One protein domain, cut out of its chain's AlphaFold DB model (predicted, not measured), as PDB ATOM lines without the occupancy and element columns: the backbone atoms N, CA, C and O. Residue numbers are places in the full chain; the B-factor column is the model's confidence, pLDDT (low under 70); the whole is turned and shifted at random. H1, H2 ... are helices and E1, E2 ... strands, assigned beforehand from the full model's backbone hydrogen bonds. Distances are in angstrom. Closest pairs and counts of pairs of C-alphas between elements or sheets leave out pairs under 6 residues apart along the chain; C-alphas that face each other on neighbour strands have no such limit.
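AT A GLANCE: This is residues 288 to 357 of the 374 residues of an uncharacterized protein of Haemonchus contortus (UniProt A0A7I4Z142). The strand E2 runs through the middle of a loose shape, with the long helix H1 at one end, and H2 and H3 making a corner at the other. H3 packs on E2. The printed part has 70 residues, mostly helix, in the order E1 H1 E2 H2 H3; E1 and E2 pair with no named strand. The radius of gyration of the C-alphas is 14.2 A, the spans 38 by 26 by 19 A.

HOW THE PARTS SIT: E1, residues 288 to 291, and E2, residues 325 to 330, are near each other, with 8 pairs of C-alphas within 10 A. The closest C-alphas of H1, residues 297 to 315, and E2 are those of Gln 304 and Pro 325, 7.0 A apart. Those of E2 and H3, residues 344 to 356, are Ala 328 and Ile 354, 5.1 A. H2, residues 334 to 341, touches H3 only at the corner, through residues 346 to 350 of H3 alone, closest at the C-alphas of Asn 340 and Gly 346, 3.8 A, only just about perpendicular at 72 degrees. H1 is apart from H2 and H3. In H1, H2 and H3 every O i to N i+4 pair is within hydrogen-bond range.

IN THESE COORDINATES: E1 begins at C-alpha 288 (-14.310, 38.574, 77.533). H1 is 27.4 A long, E2 15.9 A and H3 18.3 A, ending at C-alpha 356 (-22.552, 27.696, 85.029).

THE WHOLE: The printed part has no cut and no long link. Residues 313 to 318, of which 313 to 315 belong to H1, stand free. Residues 315 to 322 are under pLDDT 70.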
ATOM      1  N   LEU A 288     -13.105  39.160  78.103       82.62
ATOM      2  CA  LEU A 288     -14.310  38.574  77.533       82.62
ATOM      3  C   LEU A 288     -14.259  38.741  76.015       82.62
ATOM      4  O   LEU A 288     -14.117  39.850  75.504       82.62
ATOM      5  N   LEU A 289     -14.350  37.623  75.302       84.94
ATOM      6  CA  LEU A 289     -14.413  37.575  73.850       84.94
ATOM      7  C   LEU A 289     -15.795  37.087  73.447       84.94
ATOM      8  O   LEU A 289     -16.282  36.067  73.933       84.94
ATOM      9  N   TYR A 290     -16.420  37.823  72.543       85.56
ATOM     10  CA  TYR A 290     -17.739  37.504  72.041       85.56
ATOM     11  C   TYR A 290     -17.660  37.204  70.543       85.56
ATOM     12  O   TYR A 290     -17.034  37.947  69.783       85.56
ATOM     13  N   ILE A 291     -18.293  36.105  70.132       86.38
ATOM     14  CA  ILE A 291     -18.274  35.623  68.752       86.38
ATOM     15  C   ILE A 291     -19.698  35.684  68.209       86.38
ATOM     16  O   ILE A 291     -20.575  34.963  68.703       86.38
ATOM     17  N   PRO A 292     -19.950  36.533  67.198       81.62
ATOM     18  CA  PRO A 292     -21.257  36.598  66.586       81.62
ATOM     19  C   PRO A 292     -21.557  35.303  65.817       81.62
ATOM     20  O   PRO A 292     -20.820  34.923  64.911       81.62
ATOM     21  N   GLY A 293     -22.671  34.654  66.155       84.50
ATOM     22  CA  GLY A 293     -23.192  33.469  65.474       84.50
ATOM     23  C   GLY A 293     -23.088  32.167  66.274       84.50
ATOM     24  O   GLY A 293     -22.552  32.110  67.383       84.50
ATOM     25  N   ARG A 294     -23.631  31.097  65.679       79.06
ATOM     26  CA  ARG A 294     -23.528  29.737  66.219       79.06
ATOM     27  C   ARG A 294     -22.148  29.183  65.904       79.06
ATOM     28  O   ARG A 294     -21.805  29.037  64.734       79.06
ATOM     29  N   VAL A 295     -21.402  28.848  66.947       85.81
ATOM     30  CA  VAL A 295     -20.127  28.140  66.836       85.81
ATOM     31  C   VAL A 295     -20.416  26.649  66.997       85.81
ATOM     32  O   VAL A 295     -21.134  26.257  67.921       85.81
ATOM     33  N   SER A 296     -19.925  25.816  66.078       88.31
ATOM     34  CA  SER A 296     -20.060  24.365  66.219       88.31
ATOM     35  C   SER A 296     -19.191  23.862  67.371       88.31
ATOM     36  O   SER A 296     -18.207  24.492  67.757       88.31
ATOM     37  N   TYR A 297     -19.533  22.700  67.921       85.06
ATOM     38  CA  TYR A 297     -18.743  22.093  68.988       85.06
ATOM     39  C   TYR A 297     -17.278  21.853  68.568       85.06
ATOM     40  O   TYR A 297     -16.359  22.177  69.315       85.06
ATOM     41  N   GLU A 298     -17.055  21.395  67.333       87.44
ATOM     42  CA  GLU A 298     -15.716  21.201  66.754       87.44
ATOM     43  C   GLU A 298     -14.916  22.510  66.683       87.44
ATOM     44  O   GLU A 298     -13.721  22.538  66.974       87.44
ATOM     45  N   GLN A 299     -15.573  23.622  66.338       89.00
ATOM     46  CA  GLN A 299     -14.937  24.940  66.309       89.00
ATOM     47  C   GLN A 299     -14.569  25.418  67.716       89.00
ATOM     48  O   GLN A 299     -13.478  25.953  67.906       89.00
ATOM     49  N   VAL A 300     -15.435  25.197  68.712       88.44
ATOM     50  CA  VAL A 300     -15.122  25.506  70.117       88.44
ATOM     51  C   VAL A 300     -13.897  24.711  70.579       88.44
ATOM     52  O   VAL A 300     -12.995  25.274  71.200       88.44
ATOM     53  N   GLU A 301     -13.813  23.429  70.222       86.56
ATOM     54  CA  GLU A 301     -12.658  22.591  70.547       86.56
ATOM     55  C   GLU A 301     -11.373  23.105  69.874       86.56
ATOM     56  O   GLU A 301     -10.330  23.218  70.520       86.56
ATOM     57  N   GLN A 302     -11.435  23.486  68.593       88.38
ATOM     58  CA  GLN A 302     -10.302  24.091  67.881       88.38
ATOM     59  C   GLN A 302      -9.858  25.412  68.517       88.38
ATOM     60  O   GLN A 302      -8.661  25.644  68.691       88.38
ATOM     61  N   MET A 303     -10.807  26.259  68.921       88.12
ATOM     62  CA  MET A 303     -10.525  27.504  69.634       88.12
ATOM     63  C   MET A 303      -9.855  27.255  70.983       88.12
ATOM     64  O   MET A 303      -8.911  27.958  71.344       88.12
ATOM     65  N   GLN A 304     -10.302  26.239  71.716       86.56
ATOM     66  CA  GLN A 304      -9.694  25.840  72.978       86.56
ATOM     67  C   GLN A 304      -8.271  25.306  72.770       86.56
ATOM     68  O   GLN A 304      -7.361  25.734  73.481       86.56
ATOM     69  N   LYS A 305      -8.047  24.443  71.766       86.06
ATOM     70  CA  LYS A 305      -6.706  23.964  71.372       86.06
ATOM     71  C   LYS A 305      -5.784  25.129  71.025       86.06
ATOM     72  O   LYS A 305      -4.645  25.172  71.482       86.06
ATOM     73  N   PHE A 306      -6.286  26.089  70.256       87.88
ATOM     74  CA  PHE A 306      -5.543  27.280  69.864       87.88
ATOM     75  C   PHE A 306      -5.178  28.158  71.068       87.88
ATOM     76  O   PHE A 306      -4.012  28.515  71.230       87.88
ATOM     77  N   ALA A 307      -6.139  28.451  71.950       84.62
ATOM     78  CA  ALA A 307      -5.916  29.265  73.144       84.62
ATOM     79  C   ALA A 307      -4.893  28.624  74.095       84.62
ATOM     80  O   ALA A 307      -3.952  29.288  74.531       84.62
ATOM     81  N   ILE A 308      -5.028  27.321  74.362       83.25
ATOM     82  CA  ILE A 308      -4.070  26.565  75.181       83.25
ATOM     83  C   ILE A 308      -2.695  26.536  74.501       83.25
ATOM     84  O   ILE A 308      -1.682  26.749  75.162       83.25
ATOM     85  N   GLY A 309      -2.649  26.335  73.182       83.88
ATOM     86  CA  GLY A 309      -1.407  26.299  72.412       83.88
ATOM     87  C   GLY A 309      -0.640  27.623  72.425       83.88
ATOM     88  O   GLY A 309       0.584  27.615  72.544       83.88
ATOM     89  N   ILE A 310      -1.331  28.762  72.340       83.38
ATOM     90  CA  ILE A 310      -0.702  30.086  72.454       83.38
ATOM     91  C   ILE A 310      -0.171  30.308  73.868       83.38
ATOM     92  O   ILE A 310       0.991  30.677  74.039       83.38
ATOM     93  N   LEU A 311      -1.002  30.057  74.881       75.38
ATOM     94  CA  LEU A 311      -0.632  30.304  76.273       75.38
ATOM     95  C   LEU A 311       0.512  29.388  76.736       75.38
ATOM     96  O   LEU A 311       1.414  29.842  77.436       75.38
ATOM     97  N   GLY A 312       0.526  28.131  76.286       73.50
ATOM     98  CA  GLY A 312       1.600  27.181  76.581       73.50
ATOM     99  C   GLY A 312       2.941  27.553  75.940       73.50
ATOM    100  O   GLY A 312       3.988  27.346  76.548       73.50
ATOM    101  N   LYS A 313       2.936  28.152  74.739       77.38
ATOM    102  CA  LYS A 313       4.169  28.569  74.043       77.38
ATOM    103  C   LYS A 313       4.821  29.810  74.651       77.38
ATOM    104  O   LYS A 313       6.036  29.945  74.574       77.38
ATOM    105  N   ILE A 314       4.029  30.713  75.229       71.06
ATOM    106  CA  ILE A 314       4.523  32.001  75.742       71.06
ATOM    107  C   ILE A 314       5.129  31.860  77.148       71.06
ATOM    108  O   ILE A 314       5.996  32.646  77.519       71.06
ATOM    109  N   GLY A 315       4.699  30.871  77.937       59.03
ATOM    110  CA  GLY A 315       5.026  30.827  79.364       59.03
ATOM    111  C   GLY A 315       6.217  29.970  79.782       59.03
ATOM    112  O   GLY A 315       6.766  30.223  80.849       59.03
ATOM    113  N   GLY A 316       6.577  28.905  79.051       57.12
ATOM    114  CA  GLY A 316       7.475  27.858  79.586       57.12
ATOM    115  C   GLY A 316       6.986  27.236  80.913       57.12
ATOM    116  O   GLY A 316       7.683  26.440  81.537       57.12
ATOM    117  N   THR A 317       5.790  27.616  81.361       53.78
ATOM    118  CA  THR A 317       5.155  27.197  82.594       53.78
ATOM    119  C   THR A 317       4.388  25.918  82.322       53.78
ATOM    120  O   THR A 317       3.751  25.751  81.282       53.78
ATOM    121  N   THR A 318       4.471  24.994  83.272       58.69
ATOM    122  CA  THR A 318       3.702  23.753  83.251       58.69
ATOM    123  C   THR A 318       2.223  24.071  83.022       58.69
ATOM    124  O   THR A 318       1.675  24.994  83.635       58.69
ATOM    125  N   VAL A 319       1.596  23.314  82.115       59.88
ATOM    126  CA  VAL A 319       0.228  23.522  81.593       59.88
ATOM    127  C   VAL A 319      -0.807  23.715  82.715       59.88
ATOM    128  O   VAL A 319      -1.794  24.424  82.539       59.88
ATOM    129  N   ASP A 320      -0.524  23.182  83.903       63.38
ATOM    130  CA  ASP A 320      -1.362  23.236  85.104       63.38
ATOM    131  C   ASP A 320      -1.635  24.646  85.659       63.38
ATOM    132  O   ASP A 320      -2.567  24.820  86.443       63.38
ATOM    133  N   ASN A 321      -0.844  25.663  85.288       64.25
ATOM    134  CA  ASN A 321      -1.025  27.037  85.785       64.25
ATOM    135  C   ASN A 321      -1.667  27.991  84.766       64.25
ATOM    136  O   ASN A 321      -1.862  29.169  85.074       64.25
ATOM    137  N   VAL A 322      -1.988  27.521  83.560       64.81
ATOM    138  CA  VAL A 322      -2.613  28.363  82.539       64.81
ATOM    139  C   VAL A 322      -4.105  28.491  82.836       64.81
ATOM    140  O   VAL A 322      -4.831  27.499  82.899       64.81
ATOM    141  N   SER A 323      -4.580  29.724  83.013       72.38
ATOM    142  CA  SER A 323      -5.999  30.001  83.228       72.38
ATOM    143  C   SER A 323      -6.830  29.458  82.057       72.38
ATOM    144  O   SER A 323      -6.653  29.866  80.908       72.38
ATOM    145  N   LYS A 324      -7.734  28.516  82.349       80.88
ATOM    146  CA  LYS A 324      -8.553  27.833  81.340       80.88
ATOM    147  C   LYS A 324      -9.558  28.814  80.712       80.88
ATOM    148  O   LYS A 324     -10.273  29.485  81.460       80.88
ATOM    149  N   PRO A 325      -9.659  28.888  79.370       85.00
ATOM    150  CA  PRO A 325     -10.749  29.608  78.727       85.00
ATOM    151  C   PRO A 325     -12.074  28.898  79.004       85.00
ATOM    152  O   PRO A 325     -12.192  27.682  78.841       85.00
ATOM    153  N   LEU A 326     -13.054  29.671  79.451       89.38
ATOM    154  CA  LEU A 326     -14.437  29.267  79.630       89.38
ATOM    155  C   LEU A 326     -15.232  29.667  78.396       89.38
ATOM    156  O   LEU A 326     -14.957  30.704  77.799       89.38
ATOM    157  N   PHE A 327     -16.233  28.869  78.054       90.31
ATOM    158  CA  PHE A 327     -17.142  29.093  76.942       90.31
ATOM    159  C   PHE A 327     -18.582  29.003  77.439       90.31
ATOM    160  O   PHE A 327     -18.917  28.166  78.276       90.31
ATOM    161  N   ALA A 328     -19.441  29.869  76.923       92.31
ATOM    162  CA  ALA A 328     -20.856  29.881  77.227       92.31
ATOM    163  C   ALA A 328     -21.656  30.274  75.999       92.31
ATOM    164  O   ALA A 328     -21.351  31.247  75.314       92.31
ATOM    165  N   TYR A 329     -22.712  29.519  75.744       89.31
ATOM    166  CA  TYR A 329     -23.681  29.880  74.733       89.31
ATOM    167  C   TYR A 329     -24.749  30.773  75.358       89.31
ATOM    168  O   TYR A 329     -25.337  30.436  76.388       89.31
ATOM    169  N   VAL A 330     -25.001  31.915  74.735       90.19
ATOM    170  CA  VAL A 330     -25.892  32.943  75.252       90.19
ATOM    171  C   VAL A 330     -26.932  33.280  74.189       90.19
ATOM    172  O   VAL A 330     -26.623  33.689  73.071       90.19
ATOM    173  N   ASN A 331     -28.204  33.132  74.550       90.31
ATOM    174  CA  ASN A 331     -29.317  33.556  73.706       90.31
ATOM    175  C   ASN A 331     -29.651  35.036  73.969       90.31
ATOM    176  O   ASN A 331     -30.714  35.355  74.493       90.31
ATOM    177  N   MET A 332     -28.693  35.920  73.700       90.50
ATOM    178  CA  MET A 332     -28.788  37.379  73.858       90.50
ATOM    179  C   MET A 332     -28.269  38.029  72.591       90.50
ATOM    180  O   MET A 332     -27.362  37.463  71.995       90.50
ATOM    181  N   THR A 333     -28.798  39.185  72.192       90.56
ATOM    182  CA  THR A 333     -28.253  39.958  71.067       90.56
ATOM    183  C   THR A 333     -26.916  40.611  71.438       90.56
ATOM    184  O   THR A 333     -26.572  40.729  72.614       90.56
ATOM    185  N   ALA A 334     -26.145  41.067  70.443       87.50
ATOM    186  CA  ALA A 334     -24.922  41.832  70.710       87.50
ATOM    187  C   ALA A 334     -25.218  43.110  71.518       87.50
ATOM    188  O   ALA A 334     -24.483  43.426  72.448       87.50
ATOM    189  N   GLN A 335     -26.341  43.776  71.219       91.25
ATOM    190  CA  GLN A 335     -26.802  44.946  71.963       91.25
ATOM    191  C   GLN A 335     -27.134  44.591  73.416       91.25
ATOM    192  O   GLN A 335     -26.692  45.288  74.321       91.25
ATOM    193  N   ASP A 336     -27.830  43.473  73.654       93.94
ATOM    194  CA  ASP A 336     -28.119  43.020  75.018       93.94
ATOM    195  C   ASP A 336     -26.827  42.763  75.795       93.94
ATOM    196  O   ASP A 336     -26.738  43.088  76.974       93.94
ATOM    197  N   ILE A 337     -25.817  42.164  75.161       92.38
ATOM    198  CA  ILE A 337     -24.525  41.915  75.807       92.38
ATOM    199  C   ILE A 337     -23.857  43.243  76.165       92.38
ATOM    200  O   ILE A 337     -23.437  43.395  77.309       92.38
ATOM    201  N   ASP A 338     -23.830  44.212  75.250       91.19
ATOM    202  CA  ASP A 338     -23.290  45.548  75.513       91.19
ATOM    203  C   ASP A 338     -24.039  46.254  76.657       91.19
ATOM    204  O   ASP A 338     -23.413  46.827  77.551       91.19
ATOM    205  N   ASP A 339     -25.367  46.158  76.691       95.62
ATOM    206  CA  ASP A 339     -26.196  46.740  77.749       95.62
ATOM    207  C   ASP A 339     -25.958  46.046  79.103       95.62
ATOM    208  O   ASP A 339     -25.860  46.704  80.144       95.62
ATOM    209  N   ASN A 340     -25.782  44.718  79.109       94.75
ATOM    210  CA  ASN A 340     -25.407  43.977  80.315       94.75
ATOM    211  C   ASN A 340     -23.980  44.322  80.768       94.75
ATOM    212  O   ASN A 340     -23.730  44.395  81.966       94.75
ATOM    213  N   LEU A 341     -23.046  44.578  79.849       91.75
ATOM    214  CA  LEU A 341     -21.677  44.978  80.192       91.75
ATOM    215  C   LEU A 341     -21.605  46.387  80.798       91.75
ATOM    216  O   LEU A 341     -20.701  46.656  81.588       91.75
ATOM    217  N   ARG A 342     -22.554  47.275  80.481       94.69
ATOM    218  CA  ARG A 342     -22.625  48.641  81.033       94.69
ATOM    219  C   ARG A 342     -23.108  48.713  82.482       94.69
ATOM    220  O   ARG A 342     -22.947  49.756  83.106       94.69
ATOM    221  N   THR A 343     -23.707  47.649  83.014       96.38
ATOM    222  CA  THR A 343     -24.296  47.637  84.363       96.38
ATOM    223  C   THR A 343     -23.657  46.564  85.240       96.38
ATOM    224  O   THR A 343     -23.396  45.454  84.782       96.38
ATOM    225  N   ASP A 344     -23.447  46.849  86.528       93.62
ATOM    226  CA  ASP A 344     -22.847  45.878  87.460       93.62
ATOM    227  C   ASP A 344     -23.672  44.589  87.580       93.62
ATOM    228  O   ASP A 344     -23.131  43.484  87.675       93.62
ATOM    229  N   ASP A 345     -24.999  44.705  87.567       94.94
ATOM    230  CA  ASP A 345     -25.885  43.545  87.654       94.94
ATOM    231  C   ASP A 345     -25.907  42.733  86.354       94.94
ATOM    232  O   ASP A 345     -25.951  41.499  86.405       94.94
ATOM    233  N   GLY A 346     -25.794  43.388  85.195       94.62
ATOM    234  CA  GLY A 346     -25.625  42.710  83.914       94.62
ATOM    235  C   GLY A 346     -24.288  41.968  83.825       94.62
ATOM    236  O   GLY A 346     -24.252  40.813  83.395       94.62
ATOM    237  N   GLN A 347     -23.206  42.552  84.345       91.56
ATOM    238  CA  GLN A 347     -21.909  41.877  84.446       91.56
ATOM    239  C   GLN A 347     -21.984  40.639  85.349       91.56
ATOM    240  O   GLN A 347     -21.523  39.566  84.954       91.56
ATOM    241  N   LYS A 348     -22.624  40.732  86.526       92.88
ATOM    242  CA  LYS A 348     -22.853  39.566  87.406       92.88
ATOM    243  C   LYS A 348     -23.677  38.483  86.714       92.88
ATOM    244  O   LYS A 348     -23.402  37.296  86.889       92.88
ATOM    245  N   LYS A 349     -24.679  38.871  85.920       94.69
ATOM    246  CA  LYS A 349     -25.509  37.943  85.141       94.69
ATOM    247  C   LYS A 349     -24.684  37.215  84.079       94.69
ATOM    248  O   LYS A 349     -24.766  35.991  83.999       94.69
ATOM    249  N   LEU A 350     -23.868  37.934  83.307       93.56
ATOM    250  CA  LEU A 350     -22.968  37.336  82.315       93.56
ATOM    251  C   LEU A 350     -21.945  36.411  82.982       93.56
ATOM    252  O   LEU A 350     -21.772  35.278  82.541       93.56
ATOM    253  N   GLN A 351     -21.342  36.836  84.095       91.19
ATOM    254  CA  GLN A 351     -20.427  36.000  84.870       91.19
ATOM    255  C   GLN A 351     -21.102  34.708  85.340       91.19
ATOM    256  O   GLN A 351     -20.539  33.626  85.183       91.19
ATOM    257  N   HIS A 352     -22.318  34.801  85.883       93.50
ATOM    258  CA  HIS A 352     -23.084  33.634  86.306       93.50
ATOM    259  C   HIS A 352     -23.342  32.678  85.131       93.50
ATOM    260  O   HIS A 352     -23.154  31.474  85.269       93.50
ATOM    261  N   ILE A 353     -23.726  33.195  83.961       93.81
ATOM    262  CA  ILE A 353     -23.932  32.371  82.762       93.81
ATOM    263  C   ILE A 353     -22.637  31.650  82.368       93.81
ATOM    264  O   ILE A 353     -22.670  30.442  82.145       93.81
ATOM    265  N   ILE A 354     -21.499  32.351  82.338       91.62
ATOM    266  CA  ILE A 354     -20.202  31.764  81.967       91.62
ATOM    267  C   ILE A 354     -19.796  30.652  82.936       91.62
ATOM    268  O   ILE A 354     -19.445  29.555  82.509       91.62
ATOM    269  N   MET A 355     -19.888  30.915  84.239       89.38
ATOM    270  CA  MET A 355     -19.454  29.981  85.283       89.38
ATOM    271  C   MET A 355     -20.332  28.728  85.390       89.38
ATOM    272  O   MET A 355     -19.860  27.703  85.878       89.38
ATOM    273  N   HIS A 356     -21.593  28.803  84.957       91.00
ATOM    274  CA  HIS A 356     -22.552  27.696  85.029       91.00
ATOM    275  C   HIS A 356     -22.830  27.022  83.677       91.00
ATOM    276  O   HIS A 356     -23.605  26.067  83.626       91.00
ATOM    277  N   SER A 357     -22.217  27.488  82.588       91.38
ATOM    278  CA  SER A 357     -22.381  26.861  81.275       91.38
ATOM    279  C   SER A 357     -21.557  25.573  81.164       91.38
ATOM    280  O   SER A 357     -20.425  25.537  81.661       91.38
TER     281      SER A 357